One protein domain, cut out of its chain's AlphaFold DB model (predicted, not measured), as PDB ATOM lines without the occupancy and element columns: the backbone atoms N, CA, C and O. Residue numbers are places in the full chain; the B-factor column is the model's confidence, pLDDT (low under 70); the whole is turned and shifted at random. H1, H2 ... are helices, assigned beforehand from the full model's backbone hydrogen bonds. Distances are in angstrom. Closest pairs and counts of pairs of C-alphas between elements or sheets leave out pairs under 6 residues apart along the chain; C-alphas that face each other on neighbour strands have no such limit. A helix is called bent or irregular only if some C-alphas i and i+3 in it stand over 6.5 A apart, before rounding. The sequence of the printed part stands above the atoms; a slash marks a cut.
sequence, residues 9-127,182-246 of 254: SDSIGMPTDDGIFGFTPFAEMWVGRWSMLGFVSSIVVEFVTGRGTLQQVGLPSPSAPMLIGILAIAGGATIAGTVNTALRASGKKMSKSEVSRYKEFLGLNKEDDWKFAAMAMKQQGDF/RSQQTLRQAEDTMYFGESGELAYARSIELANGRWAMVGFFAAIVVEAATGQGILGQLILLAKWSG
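This is residues 9 to 127 and 182 to 246 of the 254 residues of the protein "Hypothetical protein" of Chlamydomonas euryale (UniProt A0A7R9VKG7). Look first for H7, the long helix in the middle of an open, elongated arrangement: H1 crosses it near its middle, and the first turns of H3 meet its last turns as a V. At that same end H8 turns off about perpendicular, with residues 241 to 246 sticking out; at the other end H6 joins H7 at a shallow corner, and residues 182 to 188 of H6 and 110 to 127, with H5, stick out as two arms. The printed part has 184 residues, with eight named helices in the order H1 to H8, no named strand, and the class all helix. It is loose, with a radius of gyration of the C-alphas of 22.5 A, and spans 75 by 38 by 37 A.

Find C-alpha 198 at (-46.234, -34.473, 11.434); from there H7, residues 198 to 230, runs 47.1 A to C-alpha 230 at (-64.828, 3.911, -8.446). H1 is residues 25 to 49, 35.3 A long, and begins at C-alpha 25, at (-44.747, -15.005, 10.071). H3, residues 64 to 90, is 37.8 A long. The shorter helices are H2, residues 53 to 56, H4, residues 96 to 105, H5, residues 111 to 123, H6, residues 182 to 195, and H8, residues 234 to 244. H5 is irregular, but only just: C-alphas 111 and 114 are 6.54 A apart.

Begin at H7, the hub, which touches five helices. H1 touches residues 209 to 220 of H7, the same way at a steep tilt of 45 degrees; their closest C-alphas, Gly 32 and Gly 213, are 3.7 A apart. Residues 64 to 71 of H3 touch residues 225 to 229 of H7, opposite ways at a steep tilt of 39 degrees, closest at the C-alphas of Leu 67 and Ala 228, 5.3 A. H2 touches residues 224 to 228 of H7, closest at the C-alphas of Leu 54 and Ile 224, 7.0 A. H8 only just touches residues 223 to 227 of H7, with 3 pairs of C-alphas within 8 A, the closest Ala 223 and Ile 234 at 6.2 A. H8 also touches residues 42 to 47 of H1, about perpendicular at 86 degrees, closest at the C-alphas of Ile 43 and Ile 234, 6.4 A. H6 and H7 touch only at the corner, closest at the C-alphas of Met 194 and Gly 200, 4.2 A. The helix packing is mostly crossed: leaving out H6 and H7, which touch only at the corner, none of the 4 pairs of helices that touch and have a tilt is at a shallow tilt. H4 and H5 touch no helix. In H1, H3, H4, H6, H7 and H8 every O i to N i+4 pair is within hydrogen-bond range, in H5 8 of 9, and H2 is too short for one.

The two C-alphas farthest apart, Thr 49 and Phe 127, are 75.2 A apart. Residues 128 to 181 are not printed, and C-alphas 127 and 182 are 15.6 A apart across this cut. Of the links printed whole, H2 to H3 is short and the others are tight. The model's pLDDT is under 70 at 48 residues, among them 109 to 127 and 182 to 201.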
ATOM      1  N   SER A   9     -45.823 -17.781  20.583       72.00
ATOM      2  CA  SER A   9     -45.464 -17.945  19.166       72.00
ATOM      3  C   SER A   9     -44.315 -18.938  18.950       72.00
ATOM      4  O   SER A   9     -44.427 -19.812  18.090       72.00
ATOM      5  N   ASP A  10     -43.274 -18.897  19.784       71.88
ATOM      6  CA  ASP A  10     -42.198 -19.893  19.743       71.88
ATOM      7  C   ASP A  10     -42.733 -21.310  20.054       71.88
ATOM      8  O   ASP A  10     -42.319 -22.276  19.415       71.88
ATOM      9  N   SER A  11     -43.702 -21.445  20.974       71.25
ATOM     10  CA  SER A  11     -44.297 -22.741  21.357       71.25
ATOM     11  C   SER A  11     -45.143 -23.397  20.261       71.25
ATOM     12  O   SER A  11     -45.238 -24.618  20.204       71.25
ATOM     13  N   ILE A  12     -45.708 -22.596  19.357       68.38
ATOM     14  CA  ILE A  12     -46.449 -23.063  18.173       68.38
ATOM     15  C   ILE A  12     -45.545 -23.133  16.932       68.38
ATOM     16  O   ILE A  12     -46.032 -23.239  15.805       68.38
ATOM     17  N   GLY A  13     -44.224 -23.049  17.128       64.38
ATOM     18  CA  GLY A  13     -43.212 -23.162  16.082       64.38
ATOM     19  C   GLY A  13     -43.171 -21.979  15.115       64.38
ATOM     20  O   GLY A  13     -42.718 -22.153  13.982       64.38
ATOM     21  N   MET A  14     -43.664 -20.802  15.511       68.81
ATOM     22  CA  MET A  14     -43.622 -19.582  14.705       68.81
ATOM     23  C   MET A  14     -42.509 -18.649  15.196       68.81
ATOM     24  O   MET A  14     -42.647 -18.061  16.266       68.81
ATOM     25  N   PRO A  15     -41.426 -18.462  14.420       65.75
ATOM     26  CA  PRO A  15     -40.342 -17.582  14.832       65.75
ATOM     27  C   PRO A  15     -40.827 -16.129  14.863       65.75
ATOM     28  O   PRO A  15     -41.200 -15.566  13.831       65.75
ATOM     29  N   THR A  16     -40.802 -15.525  16.051       64.12
ATOM     30  CA  THR A  16     -41.171 -14.112  16.270       64.12
ATOM     31  C   THR A  16     -39.982 -13.166  16.165       64.12
ATOM     32  O   THR A  16     -40.161 -11.960  16.020       64.12
ATOM     33  N   ASP A  17     -38.766 -13.707  16.184       59.03
ATOM     34  CA  ASP A  17     -37.543 -12.910  16.217       59.03
ATOM     35  C   ASP A  17     -37.081 -12.448  14.814       59.03
ATOM     36  O   ASP A  17     -36.396 -11.435  14.719       59.03
ATOM     37  N   ASP A  18     -37.506 -13.119  13.727       66.56
ATOM     38  CA  ASP A  18     -37.044 -12.840  12.354       66.56
ATOM     39  C   ASP A  18     -38.188 -12.803  11.318       66.56
ATOM     40  O   ASP A  18     -38.959 -13.760  11.155       66.56
ATOM     41  N   GLY A  19     -38.264 -11.703  10.562       72.56
ATOM     42  CA  GLY A  19     -39.337 -11.396   9.611       72.56
ATOM     43  C   GLY A  19     -38.845 -10.765   8.303       72.56
ATOM     44  O   GLY A  19     -37.741 -10.225   8.254       72.56
ATOM     45  N   ILE A  20     -39.658 -10.821   7.244       71.81
ATOM     46  CA  ILE A  20     -39.365 -10.146   5.968       71.81
ATOM     47  C   ILE A  20     -39.966  -8.737   6.036       71.81
ATOM     48  O   ILE A  20     -41.140  -8.554   6.327       71.81
ATOM     49  N   PHE A  21     -39.143  -7.723   5.809       76.56
ATOM     50  CA  PHE A  21     -39.469  -6.295   5.874       76.56
ATOM     51  C   PHE A  21     -40.021  -5.843   7.234       76.56
ATOM     52  O   PHE A  21     -40.741  -4.854   7.326       76.56
ATOM     53  N   GLY A  22     -39.657  -6.557   8.306       72.94
ATOM     54  CA  GLY A  22     -40.174  -6.332   9.660       72.94
ATOM     55  C   GLY A  22     -41.483  -7.065   9.971       72.94
ATOM     56  O   GLY A  22     -41.931  -7.012  11.114       72.94
ATOM     57  N   PHE A  23     -42.068  -7.787   9.010       81.62
ATOM     58  CA  PHE A  23     -43.243  -8.629   9.230       81.62
ATOM     59  C   PHE A  23     -42.828 -10.038   9.652       81.62
ATOM     60  O   PHE A  23     -42.121 -10.748   8.934       81.62
ATOM     61  N   THR A  24     -43.240 -10.444  10.853       86.19
ATOM     62  CA  THR A  24     -43.008 -11.801  11.356       86.19
ATOM     63  C   THR A  24     -44.078 -12.748  10.807       86.19
ATOM     64  O   THR A  24     -45.231 -12.335  10.664       86.19
ATOM     65  N   PRO A  25     -43.762 -14.033  10.553       83.44
ATOM     66  CA  PRO A  25     -44.747 -15.005  10.071       83.44
ATOM     67  C   PRO A  25     -45.995 -15.092  10.955       83.44
ATOM     68  O   PRO A  25     -47.107 -15.224  10.459       83.44
ATOM     69  N   PHE A  26     -45.829 -14.953  12.272       84.06
ATOM     70  CA  PHE A  26     -46.950 -14.920  13.203       84.06
ATOM     71  C   PHE A  26     -47.879 -13.720  12.949       84.06
ATOM     72  O   PHE A  26     -49.097 -13.885  12.875       84.06
ATOM     73  N   ALA A  27     -47.319 -12.514  12.805       86.56
ATOM     74  CA  ALA A  27     -48.106 -11.310  12.545       86.56
ATOM     75  C   ALA A  27     -48.811 -11.388  11.184       86.56
ATOM     76  O   ALA A  27     -49.992 -11.057  11.090       86.56
ATOM     77  N   GLU A  28     -48.120 -11.885  10.155       88.44
ATOM     78  CA  GLU A  28     -48.706 -12.098   8.829       88.44
ATOM     79  C   GLU A  28     -49.884 -13.076   8.873       88.44
ATOM     80  O   GLU A  28     -50.937 -12.797   8.309       88.44
ATOM     81  N   MET A  29     -49.755 -14.195   9.585       88.62
ATOM     82  CA  MET A  29     -50.839 -15.171   9.710       88.62
ATOM     83  C   MET A  29     -52.081 -14.561  10.368       88.62
ATOM     84  O   MET A  29     -53.199 -14.700   9.869       88.62
ATOM     85  N   TRP A  30     -51.886 -13.841  11.473       89.56
ATOM     86  CA  TRP A  30     -52.982 -13.200  12.193       89.56
ATOM     87  C   TRP A  30     -53.675 -12.124  11.365       89.56
ATOM     88  O   TRP A  30     -54.900 -12.137  11.252       89.56
ATOM     89  N   VAL A  31     -52.908 -11.219  10.753       92.19
ATOM     90  CA  VAL A  31     -53.465 -10.185   9.870       92.19
ATOM     91  C   VAL A  31     -54.156 -10.828   8.664       92.19
ATOM     92  O   VAL A  31     -55.201 -10.347   8.233       92.19
ATOM     93  N   GLY A  32     -53.646 -11.956   8.166       93.38
ATOM     94  CA  GLY A  32     -54.234 -12.694   7.051       93.38
ATOM     95  C   GLY A  32     -55.618 -13.230   7.396       93.38
ATOM     96  O   GLY A  32     -56.569 -13.002   6.654       93.38
ATOM     97  N   ARG A  33     -55.763 -13.856   8.568       94.69
ATOM     98  CA  ARG A  33     -57.063 -14.325   9.079       94.69
ATOM     99  C   ARG A  33     -58.051 -13.174   9.273       94.69
ATOM    100  O   ARG A  33     -59.205 -13.294   8.869       94.69
ATOM    101  N   TRP A  34     -57.599 -12.045   9.823       95.31
ATOM    102  CA  TRP A  34     -58.434 -10.845   9.948       95.31
ATOM    103  C   TRP A  34     -58.858 -10.285   8.596       95.31
ATOM    104  O   TRP A  34     -60.005  -9.875   8.447       95.31
ATOM    105  N   SER A  35     -57.974 -10.320   7.603       94.50
ATOM    106  CA  SER A  35     -58.303  -9.902   6.244       94.50
ATOM    107  C   SER A  35     -59.339 -10.820   5.602       94.50
ATOM    108  O   SER A  35     -60.262 -10.331   4.961       94.50
ATOM    109  N   MET A  36     -59.236 -12.139   5.803       94.75
ATOM    110  CA  MET A  36     -60.245 -13.089   5.319       94.75
ATOM    111  C   MET A  36     -61.613 -12.825   5.958       94.75
ATOM    112  O   MET A  36     -62.615 -12.743   5.252       94.75
ATOM    113  N   LEU A  37     -61.657 -12.648   7.284       95.44
ATOM    114  CA  LEU A  37     -62.898 -12.351   8.005       95.44
ATOM    115  C   LEU A  37     -63.484 -10.997   7.601       95.44
ATOM    116  O   LEU A  37     -64.686 -10.902   7.361       95.44
ATOM    117  N   GLY A  38     -62.643  -9.969   7.493       91.38
ATOM    118  CA  GLY A  38     -63.038  -8.636   7.049       91.38
ATOM    119  C   GLY A  38     -63.630  -8.665   5.646       91.38
ATOM    120  O   GLY A  38     -64.725  -8.149   5.448       91.38
ATOM    121  N   PHE A  39     -62.970  -9.357   4.713       92.75
ATOM    122  CA  PHE A  39     -63.435  -9.509   3.337       92.75
ATOM    123  C   PHE A  39     -64.794 -10.222   3.249       92.75
ATOM    124  O   PHE A  39     -65.726  -9.728   2.610       92.75
ATOM    125  N   VAL A  40     -64.955 -11.353   3.944       93.38
ATOM    126  CA  VAL A  40     -66.239 -12.077   3.980       93.38
ATOM    127  C   VAL A  40     -67.328 -11.221   4.628       93.38
ATOM    128  O   VAL A  40     -68.425 -11.103   4.082       93.38
ATOM    129  N   SER A  41     -67.022 -10.575   5.755       91.62
ATOM    130  CA  SER A  41     -67.962  -9.685   6.439       91.62
ATOM    131  C   SER A  41     -68.410  -8.543   5.533       91.62
ATOM    132  O   SER A  41     -69.601  -8.237   5.486       91.62
ATOM    133  N   SER A  42     -67.492  -7.931   4.784       90.31
ATOM    134  CA  SER A  42     -67.842  -6.845   3.873       90.31
ATOM    135  C   SER A  42     -68.804  -7.270   2.771       90.31
ATOM    136  O   SER A  42     -69.749  -6.535   2.499       90.31
ATOM    137  N   ILE A  43     -68.603  -8.453   2.184       92.00
ATOM    138  CA  ILE A  43     -69.494  -8.999   1.152       92.00
ATOM    139  C   ILE A  43     -70.904  -9.188   1.719       92.00
ATOM    140  O   ILE A  43     -71.884  -8.786   1.094       92.00
ATOM    141  N   VAL A  44     -71.014  -9.771   2.918       92.81
ATOM    142  CA  VAL A  44     -72.311 -10.011   3.569       92.81
ATOM    143  C   VAL A  44     -73.027  -8.694   3.861       92.81
ATOM    144  O   VAL A  44     -74.212  -8.554   3.564       92.81
ATOM    145  N   VAL A  45     -72.324  -7.708   4.420       90.19
ATOM    146  CA  VAL A  45     -72.937  -6.416   4.752       90.19
ATOM    147  C   VAL A  45     -73.290  -5.629   3.491       90.19
ATOM    148  O   VAL A  45     -74.347  -5.003   3.454       90.19
ATOM    149  N   GLU A  46     -72.473  -5.681   2.440       91.88
ATOM    150  CA  GLU A  46     -72.789  -5.049   1.154       91.88
ATOM    151  C   GLU A  46     -74.029  -5.681   0.520       91.88
ATOM    152  O   GLU A  46     -74.901  -4.960   0.044       91.88
ATOM    153  N   PHE A  47     -74.165  -7.008   0.596       91.19
ATOM    154  CA  PHE A  47     -75.358  -7.703   0.118       91.19
ATOM    155  C   PHE A  47     -76.632  -7.237   0.840       91.19
ATOM    156  O   PHE A  47     -77.672  -7.059   0.211       91.19
ATOM    157  N   VAL A  48     -76.557  -7.007   2.155       91.56
ATOM    158  CA  VAL A  48     -77.713  -6.581   2.964       91.56
ATOM    159  C   VAL A  48     -78.008  -5.086   2.820       91.56
ATOM    160  O   VAL A  48     -79.168  -4.682   2.784       91.56
ATOM    161  N   THR A  49     -76.974  -4.248   2.783       88.38
ATOM    162  CA  THR A  49     -77.111  -2.783   2.878       88.38
ATOM    163  C   THR A  49     -77.025  -2.065   1.534       88.38
ATOM    164  O   THR A  49     -77.399  -0.896   1.449       88.38
ATOM    165  N   GLY A  50     -76.501  -2.727   0.501       85.44
ATOM    166  CA  GLY A  50     -76.191  -2.132  -0.799       85.44
ATOM    167  C   GLY A  50     -75.052  -1.107  -0.769       85.44
ATOM    168  O   GLY A  50     -74.850  -0.402  -1.754       85.44
ATOM    169  N   ARG A  51     -74.332  -0.974   0.355       86.81
ATOM    170  CA  ARG A  51     -73.243  -0.005   0.540       86.81
ATOM    171  C   ARG A  51     -71.894  -0.707   0.528       86.81
ATOM    172  O   ARG A  51     -71.725  -1.727   1.198       86.81
ATOM    173  N   GLY A  52     -70.932  -0.122  -0.182       86.50
ATOM    174  CA  GLY A  52     -69.553  -0.610  -0.212       86.50
ATOM    175  C   GLY A  52     -68.861  -0.537   1.158       86.50
ATOM    176  O   GLY A  52     -69.359   0.078   2.104       86.50
ATOM    177  N   THR A  53     -67.702  -1.175   1.278       88.25
ATOM    178  CA  THR A  53     -66.924  -1.302   2.518       88.25
ATOM    179  C   THR A  53     -66.499   0.026   3.130       88.25
ATOM    180  O   THR A  53     -66.619   0.206   4.339       88.25
ATOM    181  N   LEU A  54     -66.070   0.994   2.324       86.19
ATOM    182  CA  LEU A  54     -65.702   2.329   2.799       86.19
ATOM    183  C   LEU A  54     -66.937   3.079   3.289       86.19
ATOM    184  O   LEU A  54     -66.900   3.729   4.336       86.19
ATOM    185  N   GLN A  55     -68.054   2.933   2.577       87.00
ATOM    186  CA  GLN A  55     -69.319   3.556   2.959       87.00
ATOM    187  C   GLN A  55     -69.877   2.971   4.265       87.00
ATOM    188  O   GLN A  55     -70.479   3.704   5.050       87.00
ATOM    189  N   GLN A  56     -69.644   1.682   4.540       84.19
ATOM    190  CA  GLN A  56     -70.008   1.046   5.815       84.19
ATOM    191  C   GLN A  56     -69.237   1.641   7.001       84.19
ATOM    192  O   GLN A  56     -69.802   1.796   8.082       84.19
ATOM    193  N   VAL A  57     -67.977   2.035   6.795       84.38
ATOM    194  CA  VAL A  57     -67.139   2.701   7.813       84.38
ATOM    195  C   VAL A  57     -67.423   4.218   7.883       84.38
ATOM    196  O   VAL A  57     -66.799   4.946   8.649       84.38
ATOM    197  N   GLY A  58     -68.403   4.718   7.119       84.56
ATOM    198  CA  GLY A  58     -68.795   6.131   7.100       84.56
ATOM    199  C   GLY A  58     -67.859   7.026   6.287       84.56
ATOM    200  O   GLY A  58     -67.905   8.249   6.420       84.56
ATOM    201  N   LEU A  59     -67.005   6.435   5.449       87.00
ATOM    202  CA  LEU A  59     -66.055   7.162   4.622       87.00
ATOM    203  C   LEU A  59     -66.659   7.497   3.249       87.00
ATOM    204  O   LEU A  59     -67.338   6.660   2.647       87.00
ATOM    205  N   PRO A  60     -66.418   8.713   2.722       82.56
ATOM    206  CA  PRO A  60     -66.944   9.114   1.426       82.56
ATOM    207  C   PRO A  60     -66.256   8.336   0.300       82.56
ATOM    208  O   PRO A  60     -65.030   8.364   0.160       82.56
ATOM    209  N   SER A  61     -67.063   7.680  -0.530       83.56
ATOM    210  CA  SER A  61     -66.613   6.904  -1.684       83.56
ATOM    211  C   SER A  61     -67.568   7.117  -2.868       83.56
ATOM    212  O   SER A  61     -68.779   6.972  -2.661       83.56
ATOM    213  N   PRO A  62     -67.081   7.460  -4.081       87.94
ATOM    214  CA  PRO A  62     -65.675   7.646  -4.466       87.94
ATOM    215  C   PRO A  62     -65.102   8.990  -3.990       87.94
ATOM    216  O   PRO A  62     -65.780  10.017  -4.038       87.94
ATOM    217  N   SER A  63     -63.837   9.017  -3.552       89.12
ATOM    218  CA  SER A  63     -63.151  10.282  -3.254       89.12
ATOM    219  C   SER A  63     -61.635  10.221  -3.485       89.12
ATOM    220  O   SER A  63     -60.906   9.426  -2.893       89.12
ATOM    221  N   ALA A  64     -61.138  11.128  -4.335       90.19
ATOM    222  CA  ALA A  64     -59.713  11.280  -4.633       90.19
ATOM    223  C   ALA A  64     -58.817  11.489  -3.390       90.19
ATOM    224  O   ALA A  64     -57.778  10.831  -3.315       90.19
ATOM    225  N   PRO A  65     -59.173  12.332  -2.393       91.19
ATOM    226  CA  PRO A  65     -58.341  12.470  -1.197       91.19
ATOM    227  C   PRO A  65     -58.271  11.179  -0.372       91.19
ATOM    228  O   PRO A  65     -57.219  10.890   0.192       91.19
ATOM    229  N   MET A  66     -59.341  10.377  -0.333       89.06
ATOM    230  CA  MET A  66     -59.331   9.082   0.353       89.06
ATOM    231  C   MET A  66     -58.427   8.084  -0.366       89.06
ATOM    232  O   MET A  66     -57.594   7.446   0.271       89.06
ATOM    233  N   LEU A  67     -58.532   7.999  -1.695       91.19
ATOM    234  CA  LEU A  67     -57.670   7.145  -2.510       91.19
ATOM    235  C   LEU A  67     -56.188   7.497  -2.317       91.19
ATOM    236  O   LEU A  67     -55.372   6.619  -2.040       91.19
ATOM    237  N   ILE A  68     -55.848   8.786  -2.412       92.31
ATOM    238  CA  ILE A  68     -54.481   9.270  -2.185       92.31
ATOM    239  C   ILE A  68     -54.041   8.957  -0.753       92.31
ATOM    240  O   ILE A  68     -52.924   8.489  -0.566       92.31
ATOM    241  N   GLY A  69     -54.903   9.166   0.245       93.31
ATOM    242  CA  GLY A  69     -54.606   8.854   1.642       93.31
ATOM    243  C   GLY A  69     -54.281   7.375   1.860       93.31
ATOM    244  O   GLY A  69     -53.242   7.053   2.438       93.31
ATOM    245  N   ILE A  70     -55.117   6.472   1.344       92.25
ATOM    246  CA  ILE A  70     -54.923   5.017   1.448       92.25
ATOM    247  C   ILE A  70     -53.617   4.594   0.762       92.25
ATOM    248  O   ILE A  70     -52.808   3.879   1.358       92.25
ATOM    249  N   LEU A  71     -53.373   5.072  -0.463       93.88
ATOM    250  CA  LEU A  71     -52.155   4.753  -1.211       93.88
ATOM    251  C   LEU A  71     -50.900   5.354  -0.569       93.88
ATOM    252  O   LEU A  71     -49.860   4.700  -0.548       93.88
ATOM    253  N   ALA A  72     -50.981   6.562  -0.011       94.00
ATOM    254  CA  ALA A  72     -49.867   7.200   0.681       94.00
ATOM    255  C   ALA A  72     -49.496   6.449   1.965       94.00
ATOM    256  O   ALA A  72     -48.312   6.256   2.233       94.00
ATOM    257  N   ILE A  73     -50.484   5.976   2.730       92.94
ATOM    258  CA  ILE A  73     -50.244   5.171   3.934       92.94
ATOM    259  C   ILE A  73     -49.620   3.823   3.556       92.94
ATOM    260  O   ILE A  73     -48.573   3.461   4.093       92.94
ATOM    261  N   ALA A  74     -50.219   3.096   2.611       91.00
ATOM    262  CA  ALA A  74     -49.731   1.777   2.206       91.00
ATOM    263  C   ALA A  74     -48.351   1.846   1.525       91.00
ATOM    264  O   ALA A  74     -47.430   1.097   1.866       91.00
ATOM    265  N   GLY A  75     -48.181   2.788   0.595       90.44
ATOM    266  CA  GLY A  75     -46.913   3.046  -0.084       90.44
ATOM    267  C   GLY A  75     -45.841   3.536   0.886       90.44
ATOM    268  O   GLY A  75     -44.727   3.015   0.883       90.44
ATOM    269  N   GLY A  76     -46.189   4.462   1.783       90.00
ATOM    270  CA  GLY A  76     -45.297   4.961   2.827       90.00
ATOM    271  C   GLY A  76     -44.819   3.857   3.769       90.00
ATOM    272  O   GLY A  76     -43.621   3.761   4.029       90.00
ATOM    273  N   ALA A  77     -45.717   2.973   4.214       88.88
ATOM    274  CA  ALA A  77     -45.362   1.824   5.047       88.88
ATOM    275  C   ALA A  77     -44.425   0.845   4.319       88.88
ATOM    276  O   ALA A  77     -43.436   0.389   4.896       88.88
ATOM    277  N   THR A  78     -44.683   0.575   3.036       87.94
ATOM    278  CA  THR A  78     -43.841  -0.308   2.210       87.94
ATOM    279  C   THR A  78     -42.439   0.275   2.018       87.94
ATOM    280  O   THR A  78     -41.436  -0.426   2.192       87.94
ATOM    281  N   ILE A  79     -42.348   1.576   1.723       89.94
ATOM    282  CA  ILE A  79     -41.072   2.289   1.591       89.94
ATOM    283  C   ILE A  79     -40.329   2.289   2.929       89.94
ATOM    284  O   ILE A  79     -39.152   1.939   2.969       89.94
ATOM    285  N   ALA A  80     -41.005   2.608   4.035       88.56
ATOM    286  CA  ALA A  80     -40.399   2.624   5.364       88.56
ATOM    287  C   ALA A  80     -39.851   1.245   5.770       88.56
ATOM    288  O   ALA A  80     -38.713   1.151   6.233       88.56
ATOM    289  N   GLY A  81     -40.613   0.169   5.541       85.44
ATOM    290  CA  GLY A  81     -40.170  -1.205   5.797       85.44
ATOM    291  C   GLY A  81     -38.962  -1.601   4.945       85.44
ATOM    292  O   GLY A  81     -37.995  -2.179   5.452       85.44
ATOM    293  N   THR A  82     -38.968  -1.215   3.667       86.62
ATOM    294  CA  THR A  82     -37.857  -1.464   2.735       86.62
ATOM    295  C   THR A  82     -36.594  -0.712   3.150       86.62
ATOM    296  O   THR A  82     -35.522  -1.309   3.235       86.62
ATOM    297  N   VAL A  83     -36.711   0.577   3.482       87.25
ATOM    298  CA  VAL A  83     -35.586   1.401   3.949       87.25
ATOM    299  C   VAL A  83     -35.030   0.858   5.262       87.25
ATOM    300  O   VAL A  83     -33.823   0.652   5.370       87.25
ATOM    301  N   ASN A  84     -35.884   0.558   6.245       86.50
ATOM    302  CA  ASN A  84     -35.441  -0.003   7.522       86.50
ATOM    303  C   ASN A  84     -34.689  -1.330   7.324       86.50
ATOM    304  O   ASN A  84     -33.649  -1.571   7.935       86.50
ATOM    305  N   THR A  85     -35.167  -2.167   6.407       83.94
ATOM    306  CA  THR A  85     -34.491  -3.413   6.031       83.94
ATOM    307  C   THR A  85     -33.137  -3.150   5.382       83.94
ATOM    308  O   THR A  85     -32.144  -3.756   5.782       83.94
ATOM    309  N   ALA A  86     -33.066  -2.232   4.419       83.44
ATOM    310  CA  ALA A  86     -31.819  -1.879   3.746       83.44
ATOM    311  C   ALA A  86     -30.776  -1.333   4.738       83.44
ATOM    312  O   ALA A  86     -29.602  -1.705   4.682       83.44
ATOM    313  N   LEU A  87     -31.208  -0.525   5.711       85.00
ATOM    314  CA  LEU A  87     -30.349  -0.030   6.788       85.00
ATOM    315  C   LEU A  87     -29.856  -1.167   7.697       85.00
ATOM    316  O   LEU A  87     -28.677  -1.195   8.062       85.00
ATOM    317  N   ARG A  88     -30.710  -2.145   8.032       80.69
ATOM    318  CA  ARG A  88     -30.312  -3.337   8.811       80.69
ATOM    319  C   ARG A  88     -29.347  -4.240   8.037       80.69
ATOM    320  O   ARG A  88     -28.414  -4.772   8.647       80.69
ATOM    321  N   ALA A  89     -29.521  -4.348   6.718       80.81
ATOM    322  CA  ALA A  89     -28.623  -5.076   5.822       80.81
ATOM    323  C   ALA A  89     -27.239  -4.418   5.790       80.81
ATOM    324  O   ALA A  89     -26.230  -5.067   6.071       80.81
ATOM    325  N   SER A  90     -27.201  -3.105   5.534       81.94
ATOM    326  CA  SER A  90     -25.961  -2.323   5.498       81.94
ATOM    327  C   SER A  90     -25.248  -2.307   6.852       81.94
ATOM    328  O   SER A  90     -24.021  -2.285   6.903       81.94
ATOM    329  N   GLY A  91     -26.001  -2.338   7.953       79.06
ATOM    330  CA  GLY A  91     -25.457  -2.361   9.309       79.06
ATOM    331  C   GLY A  91     -24.946  -3.726   9.787       79.06
ATOM    332  O   GLY A  91     -24.542  -3.813  10.945       79.06
ATOM    333  N   LYS A  92     -24.996  -4.790   8.964       71.75
ATOM    334  CA  LYS A  92     -24.697  -6.189   9.360       71.75
ATOM    335  C   LYS A  92     -25.455  -6.662  10.617       71.75
ATOM    336  O   LYS A  92     -24.987  -7.548  11.327       71.75
ATOM    337  N   LYS A  93     -26.637  -6.098  10.897       71.00
ATOM    338  CA  LYS A  93     -27.466  -6.456  12.067       71.00
ATOM    339  C   LYS A  93     -28.480  -7.571  11.773       71.00
ATOM    340  O   LYS A  93     -29.334  -7.837  12.613       71.00
ATOM    341  N   MET A  94     -28.435  -8.170  10.583       67.06
ATOM    342  CA  MET A  94     -29.360  -9.234  10.187       67.06
ATOM    343  C   MET A  94     -28.938 -10.579  10.777       67.06
ATOM    344  O   MET A  94     -27.772 -10.971  10.688       67.06
ATOM    345  N   SER A  95     -29.906 -11.293  11.350       74.94
ATOM    346  CA  SER A  95     -29.717 -12.666  11.816       74.94
ATOM    347  C   SER A  95     -29.421 -13.612  10.640       74.94
ATOM    348  O   SER A  95     -29.818 -13.354   9.503       74.94
ATOM    349  N   LYS A  96     -28.733 -14.738  10.883       71.56
ATOM    350  CA  LYS A  96     -28.414 -15.727   9.827       71.56
ATOM    351  C   LYS A  96     -29.681 -16.306   9.179       71.56
ATOM    352  O   LYS A  96     -29.715 -16.502   7.967       71.56
ATOM    353  N   SER A  97     -30.715 -16.539   9.982       72.38
ATOM    354  CA  SER A  97     -32.066 -16.947   9.567       72.38
ATOM    355  C   SER A  97     -32.754 -15.878   8.718       72.38
ATOM    356  O   SER A  97     -33.332 -16.199   7.682       72.38
ATOM    357  N   GLU A  98     -32.644 -14.608   9.114       73.75
ATOM    358  CA  GLU A  98     -33.177 -13.462   8.369       73.75
ATOM    359  C   GLU A  98     -32.529 -13.371   6.978       73.75
ATOM    360  O   GLU A  98     -33.226 -13.312   5.966       73.75
ATOM    361  N   VAL A  99     -31.199 -13.486   6.903       73.94
ATOM    362  CA  VAL A  99     -30.459 -13.513   5.629       73.94
ATOM    363  C   VAL A  99     -30.874 -14.701   4.758       73.94
ATOM    364  O   VAL A  99     -31.057 -14.532   3.555       73.94
ATOM    365  N   SER A 100     -31.033 -15.896   5.335       76.00
ATOM    366  CA  SER A 100     -31.458 -17.085   4.584       76.00
ATOM    367  C   SER A 100     -32.845 -16.903   3.971       76.00
ATOM    368  O   SER A 100     -33.050 -17.213   2.801       76.00
ATOM    369  N   ARG A 101     -33.779 -16.322   4.728       76.56
ATOM    370  CA  ARG A 101     -35.138 -16.059   4.250       76.56
ATOM    371  C   ARG A 101     -35.178 -14.980   3.164       76.56
ATOM    372  O   ARG A 101     -35.949 -15.093   2.220       76.56
ATOM    373  N   TYR A 102     -34.326 -13.957   3.254       77.12
ATOM    374  CA  TYR A 102     -34.172 -12.969   2.180       77.12
ATOM    375  C   TYR A 102     -33.557 -13.563   0.912       77.12
ATOM    376  O   TYR A 102     -33.966 -13.199  -0.188       77.12
ATOM    377  N   LYS A 103     -32.599 -14.486   1.047       77.75
ATOM    378  CA  LYS A 103     -32.044 -15.220  -0.099       77.75
ATOM    379  C   LYS A 103     -33.109 -16.070  -0.784       77.75
ATOM    380  O   LYS A 103     -33.196 -16.037  -2.004       77.75
ATOM    381  N   GLU A 104     -33.932 -16.763  -0.004       79.31
ATOM    382  CA  GLU A 104     -35.065 -17.533  -0.514       79.31
ATOM    383  C   GLU A 104     -36.090 -16.634  -1.216       79.31
ATOM    384  O   GLU A 104     -36.451 -16.898  -2.358       79.31
ATOM    385  N   PHE A 105     -36.475 -15.517  -0.592       77.50
ATOM    386  CA  PHE A 105     -37.396 -14.541  -1.178       77.50
ATOM    387  C   PHE A 105     -36.893 -13.956  -2.506       77.50
ATOM    388  O   PHE A 105     -37.666 -13.803  -3.447       77.50
ATOM    389  N   LEU A 106     -35.602 -13.631  -2.594       81.12
ATOM    390  CA  LEU A 106     -34.993 -13.071  -3.804       81.12
ATOM    391  C   LEU A 106     -34.622 -14.141  -4.844       81.12
ATOM    392  O   LEU A 106     -34.033 -13.800  -5.867       81.12
ATOM    393  N   GLY A 107     -34.903 -15.422  -4.583       69.38
ATOM    394  CA  GLY A 107     -34.487 -16.520  -5.459       69.38
ATOM    395  C   GLY A 107     -32.966 -16.652  -5.585       69.38
ATOM    396  O   GLY A 107     -32.470 -17.279  -6.513       69.38
ATOM    397  N   LEU A 108     -32.205 -16.077  -4.649       73.56
ATOM    398  CA  LEU A 108     -30.743 -16.181  -4.579       73.56
ATOM    399  C   LEU A 108     -30.288 -17.505  -3.959       73.56
ATOM    400  O   LEU A 108     -29.095 -17.695  -3.708       73.56
ATOM    401  N   ASN A 109     -31.229 -18.411  -3.685       62.88
ATOM    402  CA  ASN A 109     -30.921 -19.791  -3.378       62.88
ATOM    403  C   ASN A 109     -30.235 -20.399  -4.596       62.88
ATOM    404  O   ASN A 109     -30.872 -20.821  -5.556       62.88
ATOM    405  N   LYS A 110     -28.907 -20.469  -4.530       57.03
ATOM    406  CA  LYS A 110     -28.169 -21.460  -5.290       57.03
ATOM    407  C   LYS A 110     -28.656 -22.805  -4.778       57.03
ATOM    408  O   LYS A 110     -28.203 -23.291  -3.744       57.03
ATOM    409  N   GLU A 111     -29.579 -23.408  -5.507       52.62
ATOM    410  CA  GLU A 111     -29.902 -24.829  -5.393       52.62
ATOM    411  C   GLU A 111     -28.632 -25.703  -5.519       52.62
ATOM    412  O   GLU A 111     -28.622 -26.875  -5.160       52.62
ATOM    413  N   ASP A 112     -27.537 -25.100  -5.981       51.94
ATOM    414  CA  ASP A 112     -26.210 -25.675  -6.032       51.94
ATOM    415  C   ASP A 112     -25.423 -25.575  -4.726       51.94
ATOM    416  O   ASP A 112     -24.535 -26.386  -4.568       51.94
ATOM    417  N   ASP A 113     -25.692 -24.680  -3.764       54.38
ATOM    418  CA  ASP A 113     -24.821 -24.539  -2.573       54.38
ATOM    419  C   ASP A 113     -24.897 -25.772  -1.656       54.38
ATOM    420  O   ASP A 113     -23.881 -26.205  -1.113       54.38
ATOM    421  N   TRP A 114     -26.075 -26.392  -1.523       54.16
ATOM    422  CA  TRP A 114     -26.216 -27.654  -0.790       54.16
ATOM    423  C   TRP A 114     -25.712 -28.847  -1.607       54.16
ATOM    424  O   TRP A 114     -25.133 -29.762  -1.028       54.16
ATOM    425  N   LYS A 115     -25.843 -28.822  -2.943       54.38
ATOM    426  CA  LYS A 115     -25.270 -29.841  -3.844       54.38
ATOM    427  C   LYS A 115     -23.742 -29.753  -3.881       54.38
ATOM    428  O   LYS A 115     -23.095 -30.791  -3.873       54.38
ATOM    429  N   PHE A 116     -23.162 -28.555  -3.845       51.44
ATOM    430  CA  PHE A 116     -21.724 -28.290  -3.774       51.44
ATOM    431  C   PHE A 116     -21.177 -28.615  -2.393       51.44
ATOM    432  O   PHE A 116     -20.124 -29.227  -2.311       51.44
ATOM    433  N   ALA A 117     -21.882 -28.267  -1.312       55.00
ATOM    434  CA  ALA A 117     -21.496 -28.667   0.040       55.00
ATOM    435  C   ALA A 117     -21.582 -30.193   0.215       55.00
ATOM    436  O   ALA A 117     -20.659 -30.795   0.757       55.00
ATOM    437  N   ALA A 118     -22.624 -30.839  -0.318       59.06
ATOM    438  CA  ALA A 118     -22.755 -32.293  -0.323       59.06
ATOM    439  C   ALA A 118     -21.730 -32.974  -1.247       59.06
ATOM    440  O   ALA A 118     -21.189 -34.013  -0.885       59.06
ATOM    441  N   MET A 119     -21.414 -32.403  -2.416       56.09
ATOM    442  CA  MET A 119     -20.344 -32.884  -3.302       56.09
ATOM    443  C   MET A 119     -18.963 -32.678  -2.682       56.09
ATOM    444  O   MET A 119     -18.130 -33.568  -2.786       56.09
ATOM    445  N   ALA A 120     -18.723 -31.557  -2.005       59.44
ATOM    446  CA  ALA A 120     -17.484 -31.289  -1.285       59.44
ATOM    447  C   ALA A 120     -17.315 -32.255  -0.105       59.44
ATOM    448  O   ALA A 120     -16.231 -32.796   0.071       59.44
ATOM    449  N   MET A 121     -18.389 -32.554   0.636       59.12
ATOM    450  CA  MET A 121     -18.372 -33.581   1.684       59.12
ATOM    451  C   MET A 121     -18.215 -35.000   1.118       59.12
ATOM    452  O   MET A 121     -17.508 -35.805   1.713       59.12
ATOM    453  N   LYS A 122     -18.786 -35.303  -0.057       62.25
ATOM    454  CA  LYS A 122     -18.536 -36.568  -0.782       62.25
ATOM    455  C   LYS A 122     -17.095 -36.679  -1.290       62.25
ATOM    456  O   LYS A 122     -16.547 -37.775  -1.313       62.25
ATOM    457  N   GLN A 123     -16.470 -35.568  -1.679       56.31
ATOM    458  CA  GLN A 123     -15.053 -35.524  -2.060       56.31
ATOM    459  C   GLN A 123     -14.111 -35.591  -0.854       56.31
ATOM    460  O   GLN A 123     -12.950 -35.952  -1.015       56.31
ATOM    461  N   GLN A 124     -14.600 -35.296   0.354       53.72
ATOM    462  CA  GLN A 124     -13.809 -35.344   1.584       53.72
ATOM    463  C   GLN A 124     -13.578 -36.765   2.130       53.72
ATOM    464  O   GLN A 124     -12.981 -36.916   3.192       53.72
ATOM    465  N   GLY A 125     -13.970 -37.791   1.369       49.75
ATOM    466  CA  GLY A 125     -13.629 -39.185   1.627       49.75
ATOM    467  C   GLY A 125     -14.632 -39.869   2.547       49.75
ATOM    468  O   GLY A 125     -14.620 -39.695   3.762       49.75
ATOM    469  N   ASP A 126     -15.485 -40.689   1.946       54.53
ATOM    470  CA  ASP A 126     -16.288 -41.686   2.644       54.53
ATOM    471  C   ASP A 126     -15.392 -42.889   2.985       54.53
ATOM    472  O   ASP A 126     -14.755 -43.477   2.108       54.53
ATOM    473  N   PHE A 127     -15.340 -43.262   4.263       51.47
ATOM    474  CA  PHE A 127     -14.553 -44.385   4.785       51.47
ATOM    475  C   PHE A 127     -14.979 -45.749   4.209       51.47
ATOM    476  O   PHE A 127     -14.296 -46.748   4.432       51.47
ATOM    477  N   ARG A 182     -27.062 -45.326  12.223       46.62
ATOM    478  CA  ARG A 182     -27.724 -44.334  13.077       46.62
ATOM    479  C   ARG A 182     -27.671 -42.926  12.490       46.62
ATOM    480  O   ARG A 182     -28.655 -42.202  12.595       46.62
ATOM    481  N   SER A 183     -26.566 -42.523  11.863       50.59
ATOM    482  CA  SER A 183     -26.438 -41.191  11.250       50.59
ATOM    483  C   SER A 183     -27.237 -41.083   9.949       50.59
ATOM    484  O   SER A 183     -27.922 -40.081   9.740       50.59
ATOM    485  N   GLN A 184     -27.240 -42.134   9.122       48.78
ATOM    486  CA  GLN A 184     -28.069 -42.191   7.916       48.78
ATOM    487  C   GLN A 184     -29.562 -42.317   8.241       48.78
ATOM    488  O   GLN A 184     -30.370 -41.652   7.597       48.78
ATOM    489  N   GLN A 185     -29.943 -43.073   9.276       46.62
ATOM    490  CA  GLN A 185     -31.315 -43.082   9.792       46.62
ATOM    491  C   GLN A 185     -31.709 -41.734  10.378       46.62
ATOM    492  O   GLN A 185     -32.843 -41.337  10.179       46.62
ATOM    493  N   THR A 186     -30.809 -41.005  11.046       52.25
ATOM    494  CA  THR A 186     -31.134 -39.676  11.598       52.25
ATOM    495  C   THR A 186     -31.351 -38.646  10.486       52.25
ATOM    496  O   THR A 186     -32.255 -37.825  10.592       52.25
ATOM    497  N   LEU A 187     -30.572 -38.700   9.400       51.81
ATOM    498  CA  LEU A 187     -30.746 -37.825   8.233       51.81
ATOM    499  C   LEU A 187     -31.984 -38.199   7.409       51.81
ATOM    500  O   LEU A 187     -32.736 -37.311   7.028       51.81
ATOM    501  N   ARG A 188     -32.244 -39.498   7.208       52.16
ATOM    502  CA  ARG A 188     -33.474 -39.983   6.564       52.16
ATOM    503  C   ARG A 188     -34.708 -39.717   7.411       52.16
ATOM    504  O   ARG A 188     -35.712 -39.312   6.863       52.16
ATOM    505  N   GLN A 189     -34.625 -39.875   8.733       47.91
ATOM    506  CA  GLN A 189     -35.676 -39.446   9.649       47.91
ATOM    507  C   GLN A 189     -35.836 -37.936   9.605       47.91
ATOM    508  O   GLN A 189     -36.965 -37.491   9.652       47.91
ATOM    509  N   ALA A 190     -34.774 -37.136   9.489       53.94
ATOM    510  CA  ALA A 190     -34.904 -35.688   9.346       53.94
ATOM    511  C   ALA A 190     -35.565 -35.297   8.011       53.94
ATOM    512  O   ALA A 190     -36.428 -34.427   8.021       53.94
ATOM    513  N   GLU A 191     -35.230 -35.961   6.899       51.66
ATOM    514  CA  GLU A 191     -35.884 -35.776   5.592       51.66
ATOM    515  C   GLU A 191     -37.343 -36.251   5.600       51.66
ATOM    516  O   GLU A 191     -38.224 -35.479   5.220       51.66
ATOM    517  N   ASP A 192     -37.626 -37.457   6.106       45.59
ATOM    518  CA  ASP A 192     -38.994 -37.963   6.278       45.59
ATOM    519  C   ASP A 192     -39.776 -37.067   7.231       45.59
ATOM    520  O   ASP A 192     -40.916 -36.748   6.957       45.59
ATOM    521  N   THR A 193     -39.177 -36.563   8.308       50.62
ATOM    522  CA  THR A 193     -39.848 -35.659   9.261       50.62
ATOM    523  C   THR A 193     -40.113 -34.273   8.659       50.62
ATOM    524  O   THR A 193     -41.031 -33.571   9.093       50.62
ATOM    525  N   MET A 194     -39.338 -33.880   7.644       50.53
ATOM    526  CA  MET A 194     -39.450 -32.594   6.953       50.53
ATOM    527  C   MET A 194     -40.427 -32.633   5.767       50.53
ATOM    528  O   MET A 194     -41.057 -31.613   5.497       50.53
ATOM    529  N   TYR A 195     -40.591 -33.784   5.101       47.62
ATOM    530  CA  TYR A 195     -41.494 -33.952   3.949       47.62
ATOM    531  C   TYR A 195     -42.749 -34.805   4.223       47.62
ATOM    532  O   TYR A 195     -43.779 -34.553   3.605       47.62
ATOM    533  N   PHE A 196     -42.689 -35.773   5.143       48.59
ATOM    534  CA  PHE A 196     -43.737 -36.779   5.410       48.59
ATOM    535  C   PHE A 196     -44.093 -36.974   6.900       48.59
ATOM    536  O   PHE A 196     -44.970 -37.768   7.226       48.59
ATOM    537  N   GLY A 197     -43.419 -36.285   7.823       58.06
ATOM    538  CA  GLY A 197     -43.692 -36.345   9.255       58.06
ATOM    539  C   GLY A 197     -44.609 -35.216   9.702       58.06
ATOM    540  O   GLY A 197     -44.679 -34.168   9.064       58.06
ATOM    541  N   GLU A 198     -45.261 -35.407  10.848       59.97
ATOM    542  CA  GLU A 198     -46.234 -34.473  11.434       59.97
ATOM    543  C   GLU A 198     -45.724 -33.016  11.463       59.97
ATOM    544  O   GLU A 198     -46.454 -32.083  11.144       59.97
ATOM    545  N   SER A 199     -44.436 -32.791  11.745       60.03
ATOM    546  CA  SER A 199     -43.832 -31.450  11.707       60.03
ATOM    547  C   SER A 199     -43.666 -30.859  10.301       60.03
ATOM    548  O   SER A 199     -43.758 -29.640  10.148       60.03
ATOM    549  N   GLY A 200     -43.410 -31.690   9.290       62.44
ATOM    550  CA  GLY A 200     -43.324 -31.294   7.883       62.44
ATOM    551  C   GLY A 200     -44.698 -30.953   7.310       62.44
ATOM    552  O   GLY A 200     -44.868 -29.898   6.696       62.44
ATOM    553  N   GLU A 201     -45.709 -31.767   7.620       66.38
ATOM    554  CA  GLU A 201     -47.109 -31.483   7.278       66.38
ATOM    555  C   GLU A 201     -47.601 -30.184   7.931       66.38
ATOM    556  O   GLU A 201     -48.227 -29.355   7.268       66.38
ATOM    557  N   LEU A 202     -47.259 -29.944   9.203       70.00
ATOM    558  CA  LEU A 202     -47.578 -28.690   9.893       70.00
ATOM    559  C   LEU A 202     -46.861 -27.479   9.277       70.00
ATOM    560  O   LEU A 202     -47.451 -26.399   9.173       70.00
ATOM    561  N   ALA A 203     -45.602 -27.629   8.855       71.19
ATOM    562  CA  ALA A 203     -44.858 -26.563   8.183       71.19
ATOM    563  C   ALA A 203     -45.443 -26.237   6.799       71.19
ATOM    564  O   ALA A 203     -45.546 -25.059   6.440       71.19
ATOM    565  N   TYR A 204     -45.876 -27.256   6.056       76.12
ATOM    566  CA  TYR A 204     -46.575 -27.094   4.784       76.12
ATOM    567  C   TYR A 204     -47.962 -26.464   4.965       76.12
ATOM    568  O   TYR A 204     -48.280 -25.466   4.324       76.12
ATOM    569  N   ALA A 205     -48.779 -26.965   5.893       81.44
ATOM    570  CA  ALA A 205     -50.082 -26.373   6.195       81.44
ATOM    571  C   ALA A 205     -49.944 -24.892   6.588       81.44
ATOM    572  O   ALA A 205     -50.710 -24.043   6.131       81.44
ATOM    573  N   ARG A 206     -48.903 -24.562   7.364       79.75
ATOM    574  CA  ARG A 206     -48.560 -23.183   7.720       79.75
ATOM    575  C   ARG A 206     -48.185 -22.334   6.507       79.75
ATOM    576  O   ARG A 206     -48.608 -21.182   6.440       79.75
ATOM    577  N   SER A 207     -47.377 -22.846   5.579       80.94
ATOM    578  CA  SER A 207     -46.980 -22.082   4.390       80.94
ATOM    579  C   SER A 207     -48.174 -21.814   3.471       80.94
ATOM    580  O   SER A 207     -48.318 -20.690   2.985       80.94
ATOM    581  N   ILE A 208     -49.079 -22.785   3.320       85.06
ATOM    582  CA  ILE A 208     -50.351 -22.622   2.604       85.06
ATOM    583  C   ILE A 208     -51.233 -21.575   3.282       85.06
ATOM    584  O   ILE A 208     -51.771 -20.688   2.621       85.06
ATOM    585  N   GLU A 209     -51.355 -21.633   4.606       87.06
ATOM    586  CA  GLU A 209     -52.145 -20.658   5.348       87.06
ATOM    587  C   GLU A 209     -51.584 -19.236   5.206       87.06
ATOM    588  O   GLU A 209     -52.336 -18.294   4.951       87.06
ATOM    589  N   LEU A 210     -50.262 -19.078   5.306       86.94
ATOM    590  CA  LEU A 210     -49.588 -17.797   5.091       86.94
ATOM    591  C   LEU A 210     -49.786 -17.283   3.665       86.94
ATOM    592  O   LEU A 210     -50.070 -16.099   3.480       86.94
ATOM    593  N   ALA A 211     -49.666 -18.151   2.659       88.81
ATOM    594  CA  ALA A 211     -49.896 -17.782   1.268       88.81
ATOM    595  C   ALA A 211     -51.336 -17.291   1.062       88.81
ATOM    596  O   ALA A 211     -51.544 -16.201   0.527       88.81
ATOM    597  N   ASN A 212     -52.321 -18.036   1.564       91.00
ATOM    598  CA  ASN A 212     -53.729 -17.648   1.503       91.00
ATOM    599  C   ASN A 212     -53.985 -16.336   2.255       91.00
ATOM    600  O   ASN A 212     -54.708 -15.471   1.762       91.00
ATOM    601  N   GLY A 213     -53.358 -16.153   3.419       92.00
ATOM    602  CA  GLY A 213     -53.412 -14.917   4.195       92.00
ATOM    603  C   GLY A 213     -52.890 -13.715   3.418       92.00
ATOM    604  O   GLY A 213     -53.569 -12.692   3.349       92.00
ATOM    605  N   ARG A 214     -51.727 -13.840   2.774       93.19
ATOM    606  CA  ARG A 214     -51.144 -12.781   1.935       93.19
ATOM    607  C   ARG A 214     -52.031 -12.451   0.734       93.19
ATOM    608  O   ARG A 214     -52.266 -11.275   0.470       93.19
ATOM    609  N   TRP A 215     -52.573 -13.460   0.047       93.62
ATOM    610  CA  TRP A 215     -53.525 -13.242  -1.048       93.62
ATOM    611  C   TRP A 215     -54.797 -12.539  -0.578       93.62
ATOM    612  O   TRP A 215     -55.264 -11.623  -1.249       93.62
ATOM    613  N   ALA A 216     -55.317 -12.905   0.595       94.00
ATOM    614  CA  ALA A 216     -56.467 -12.235   1.189       94.00
ATOM    615  C   ALA A 216     -56.164 -10.770   1.538       94.00
ATOM    616  O   ALA A 216     -56.993  -9.908   1.258       94.00
ATOM    617  N   MET A 217     -54.983 -10.469   2.092       94.06
ATOM    618  CA  MET A 217     -54.557  -9.088   2.358       94.06
ATOM    619  C   MET A 217     -54.491  -8.261   1.075       94.06
ATOM    620  O   MET A 217     -55.040  -7.163   1.023       94.06
ATOM    621  N   VAL A 218     -53.837  -8.788   0.035       93.69
ATOM    622  CA  VAL A 218     -53.690  -8.091  -1.250       93.69
ATOM    623  C   VAL A 218     -55.050  -7.901  -1.918       93.69
ATOM    624  O   VAL A 218     -55.355  -6.798  -2.366       93.69
ATOM    625  N   GLY A 219     -55.884  -8.942  -1.947       93.12
ATOM    626  CA  GLY A 219     -57.218  -8.889  -2.540       93.12
ATOM    627  C   GLY A 219     -58.141  -7.911  -1.819       93.12
ATOM    628  O   GLY A 219     -58.789  -7.089  -2.465       93.12
ATOM    629  N   PHE A 220     -58.157  -7.933  -0.484       94.69
ATOM    630  CA  PHE A 220     -58.988  -7.015   0.292       94.69
ATOM    631  C   PHE A 220     -58.505  -5.568   0.181       94.69
ATOM    632  O   PHE A 220     -59.312  -4.662  -0.022       94.69
ATOM    633  N   PHE A 221     -57.191  -5.338   0.234       94.44
ATOM    634  CA  PHE A 221     -56.621  -4.013   0.006       94.44
ATOM    635  C   PHE A 221     -56.954  -3.482  -1.396       94.44
ATOM    636  O   PHE A 221     -57.377  -2.334  -1.532       94.44
ATOM    637  N   ALA A 222     -56.821  -4.318  -2.430       93.38
ATOM    638  CA  ALA A 222     -57.194  -3.953  -3.792       93.38
ATOM    639  C   ALA A 222     -58.680  -3.583  -3.885       93.38
ATOM    640  O   ALA A 222     -59.007  -2.563  -4.488       93.38
ATOM    641  N   ALA A 223     -59.561  -4.344  -3.233       91.94
ATOM    642  CA  ALA A 223     -60.986  -4.044  -3.213       91.94
ATOM    643  C   ALA A 223     -61.296  -2.677  -2.580       91.94
ATOM    644  O   ALA A 223     -62.089  -1.914  -3.134       91.94
ATOM    645  N   ILE A 224     -60.625  -2.336  -1.475       91.94
ATOM    646  CA  ILE A 224     -60.746  -1.024  -0.820       91.94
ATOM    647  C   ILE A 224     -60.248   0.096  -1.745       91.94
ATOM    648  O   ILE A 224     -60.897   1.134  -1.870       91.94
ATOM    649  N   VAL A 225     -59.108  -0.096  -2.415       92.94
ATOM    650  CA  VAL A 225     -58.550   0.889  -3.359       92.94
ATOM    651  C   VAL A 225     -59.487   1.109  -4.549       92.94
ATOM    652  O   VAL A 225     -59.749   2.254  -4.922       92.94
ATOM    653  N   VAL A 226     -60.024   0.032  -5.128       91.50
ATOM    654  CA  VAL A 226     -60.974   0.111  -6.244       91.50
ATOM    655  C   VAL A 226     -62.266   0.782  -5.801       91.50
ATOM    656  O   VAL A 226     -62.774   1.634  -6.528       91.50
ATOM    657  N   GLU A 227     -62.773   0.478  -4.608       91.88
ATOM    658  CA  GLU A 227     -63.948   1.161  -4.074       91.88
ATOM    659  C   GLU A 227     -63.668   2.654  -3.881       91.88
ATOM    660  O   GLU A 227     -64.459   3.470  -4.338       91.88
ATOM    661  N   ALA A 228     -62.525   3.041  -3.306       90.25
ATOM    662  CA  ALA A 228     -62.165   4.452  -3.133       90.25
ATOM    663  C   ALA A 228     -62.083   5.213  -4.470       90.25
ATOM    664  O   ALA A 228     -62.414   6.402  -4.526       90.25
ATOM    665  N   ALA A 229     -61.645   4.534  -5.535       89.69
ATOM    666  CA  ALA A 229     -61.510   5.100  -6.873       89.69
ATOM    667  C   ALA A 229     -62.837   5.162  -7.650       89.69
ATOM    668  O   ALA A 229     -63.102   6.148  -8.333       89.69
ATOM    669  N   THR A 230     -63.657   4.112  -7.569       87.25
ATOM    670  CA  THR A 230     -64.828   3.911  -8.446       87.25
ATOM    671  C   THR A 230     -66.166   4.106  -7.741       87.25
ATOM    672  O   THR A 230     -67.182   4.322  -8.397       87.25
ATOM    673  N   GLY A 231     -66.192   4.022  -6.411       85.75
ATOM    674  CA  GLY A 231     -67.415   4.010  -5.613       85.75
ATOM    675  C   GLY A 231     -68.132   2.661  -5.591       85.75
ATOM    676  O   GLY A 231     -69.148   2.535  -4.911       85.75
ATOM    677  N   GLN A 232     -67.640   1.661  -6.328       87.50
ATOM    678  CA  GLN A 232     -68.250   0.337  -6.388       87.50
ATOM    679  C   GLN A 232     -67.704  -0.556  -5.273       87.50
ATOM    680  O   GLN A 232     -66.491  -0.759  -5.169       87.50
ATOM    681  N   GLY A 233     -68.608  -1.112  -4.464       88.88
ATOM    682  CA  GLY A 233     -68.273  -2.135  -3.476       88.88
ATOM    683  C   GLY A 233     -67.802  -3.446  -4.117       88.88
ATOM    684  O   GLY A 233     -67.740  -3.587  -5.342       88.88
ATOM    685  N   ILE A 234     -67.458  -4.421  -3.281       91.00
ATOM    686  CA  ILE A 234     -66.888  -5.710  -3.682       91.00
ATOM    687  C   ILE A 234     -67.835  -6.474  -4.609       91.00
ATOM    688  O   ILE A 234     -67.375  -7.067  -5.584       91.00
ATOM    689  N   LEU A 235     -69.148  -6.454  -4.366       89.25
ATOM    690  CA  LEU A 235     -70.102  -7.150  -5.237       89.25
ATOM    691  C   LEU A 235     -70.146  -6.514  -6.626       89.25
ATOM    692  O   LEU A 235     -70.137  -7.227  -7.630       89.25
ATOM    693  N   GLY A 236     -70.123  -5.182  -6.693       86.25
ATOM    694  CA  GLY A 236     -70.023  -4.457  -7.962       86.25
ATOM    695  C   GLY A 236     -68.743  -4.806  -8.727       86.25
ATOM    696  O   GLY A 236     -68.784  -5.038  -9.937       86.25
ATOM    697  N   GLN A 237     -67.622  -4.927  -8.016       89.06
ATOM    698  CA  GLN A 237     -66.340  -5.340  -8.593       89.06
ATOM    699  C   GLN A 237     -66.369  -6.790  -9.095       89.06
ATOM    700  O   GLN A 237     -65.849  -7.073 -10.174       89.06
ATOM    701  N   LEU A 238     -67.009  -7.707  -8.364       87.75
ATOM    702  CA  LEU A 238     -67.168  -9.102  -8.788       87.75
ATOM    703  C   LEU A 238     -68.049  -9.223 -10.034       87.75
ATOM    704  O   LEU A 238     -67.723  -9.996 -10.931       87.75
ATOM    705  N   ILE A 239     -69.124  -8.437 -10.130       86.69
ATOM    706  CA  ILE A 239     -69.968  -8.387 -11.332       86.69
ATOM    707  C   ILE A 239     -69.166  -7.849 -12.518       86.69
ATOM    708  O   ILE A 239     -69.224  -8.423 -13.604       86.69
ATOM    709  N   LEU A 240     -68.381  -6.786 -12.319       85.31
ATOM    710  CA  LEU A 240     -67.509  -6.244 -13.361       85.31
ATOM    711  C   LEU A 240     -66.494  -7.289 -13.839       85.31
ATOM    712  O   LEU A 240     -66.340  -7.490 -15.043       85.31
ATOM    713  N   LEU A 241     -65.842  -7.987 -12.908       86.38
ATOM    714  CA  LEU A 241     -64.897  -9.053 -13.228       86.38
ATOM    715  C   LEU A 241     -65.580 -10.190 -13.993       86.38
ATOM    716  O   LEU A 241     -65.022 -10.702 -14.959       86.38
ATOM    717  N   ALA A 242     -66.789 -10.567 -13.588       84.44
ATOM    718  CA  ALA A 242     -67.533 -11.645 -14.213       84.44
ATOM    719  C   ALA A 242     -68.085 -11.264 -15.601       84.44
ATOM    720  O   ALA A 242     -68.187 -12.119 -16.479       84.44
ATOM    721  N   LYS A 243     -68.367  -9.978 -15.843       85.44
ATOM    722  CA  LYS A 243     -68.602  -9.447 -17.196       85.44
ATOM    723  C   LYS A 243     -67.339  -9.526 -18.042       85.44
ATOM    724  O   LYS A 243     -67.376  -9.981 -19.179       85.44
ATOM    725  N   TRP A 244     -66.209  -9.119 -17.473       85.19
ATOM    726  CA  TRP A 244     -64.933  -9.099 -18.180       85.19
ATOM    727  C   TRP A 244     -64.417 -10.504 -18.517       85.19
ATOM    728  O   TRP A 244     -63.834 -10.711 -19.577       85.19
ATOM    729  N   SER A 245     -64.688 -11.491 -17.660       86.19
ATOM    730  CA  SER A 245     -64.366 -12.900 -17.909       86.19
ATOM    731  C   SER A 245     -65.339 -13.602 -18.864       86.19
ATOM    732  O   SER A 245     -65.135 -14.773 -19.183       86.19
ATOM    733  N   GLY A 246     -66.396 -12.916 -19.319       83.06
ATOM    734  CA  GLY A 246     -67.432 -13.480 -20.187       83.06
ATOM    735  C   GLY A 246     -68.400 -14.435 -19.480       83.06
ATOM    736  O   GLY A 246     -69.220 -15.067 -20.144       83.06
TER     737      GLY A 246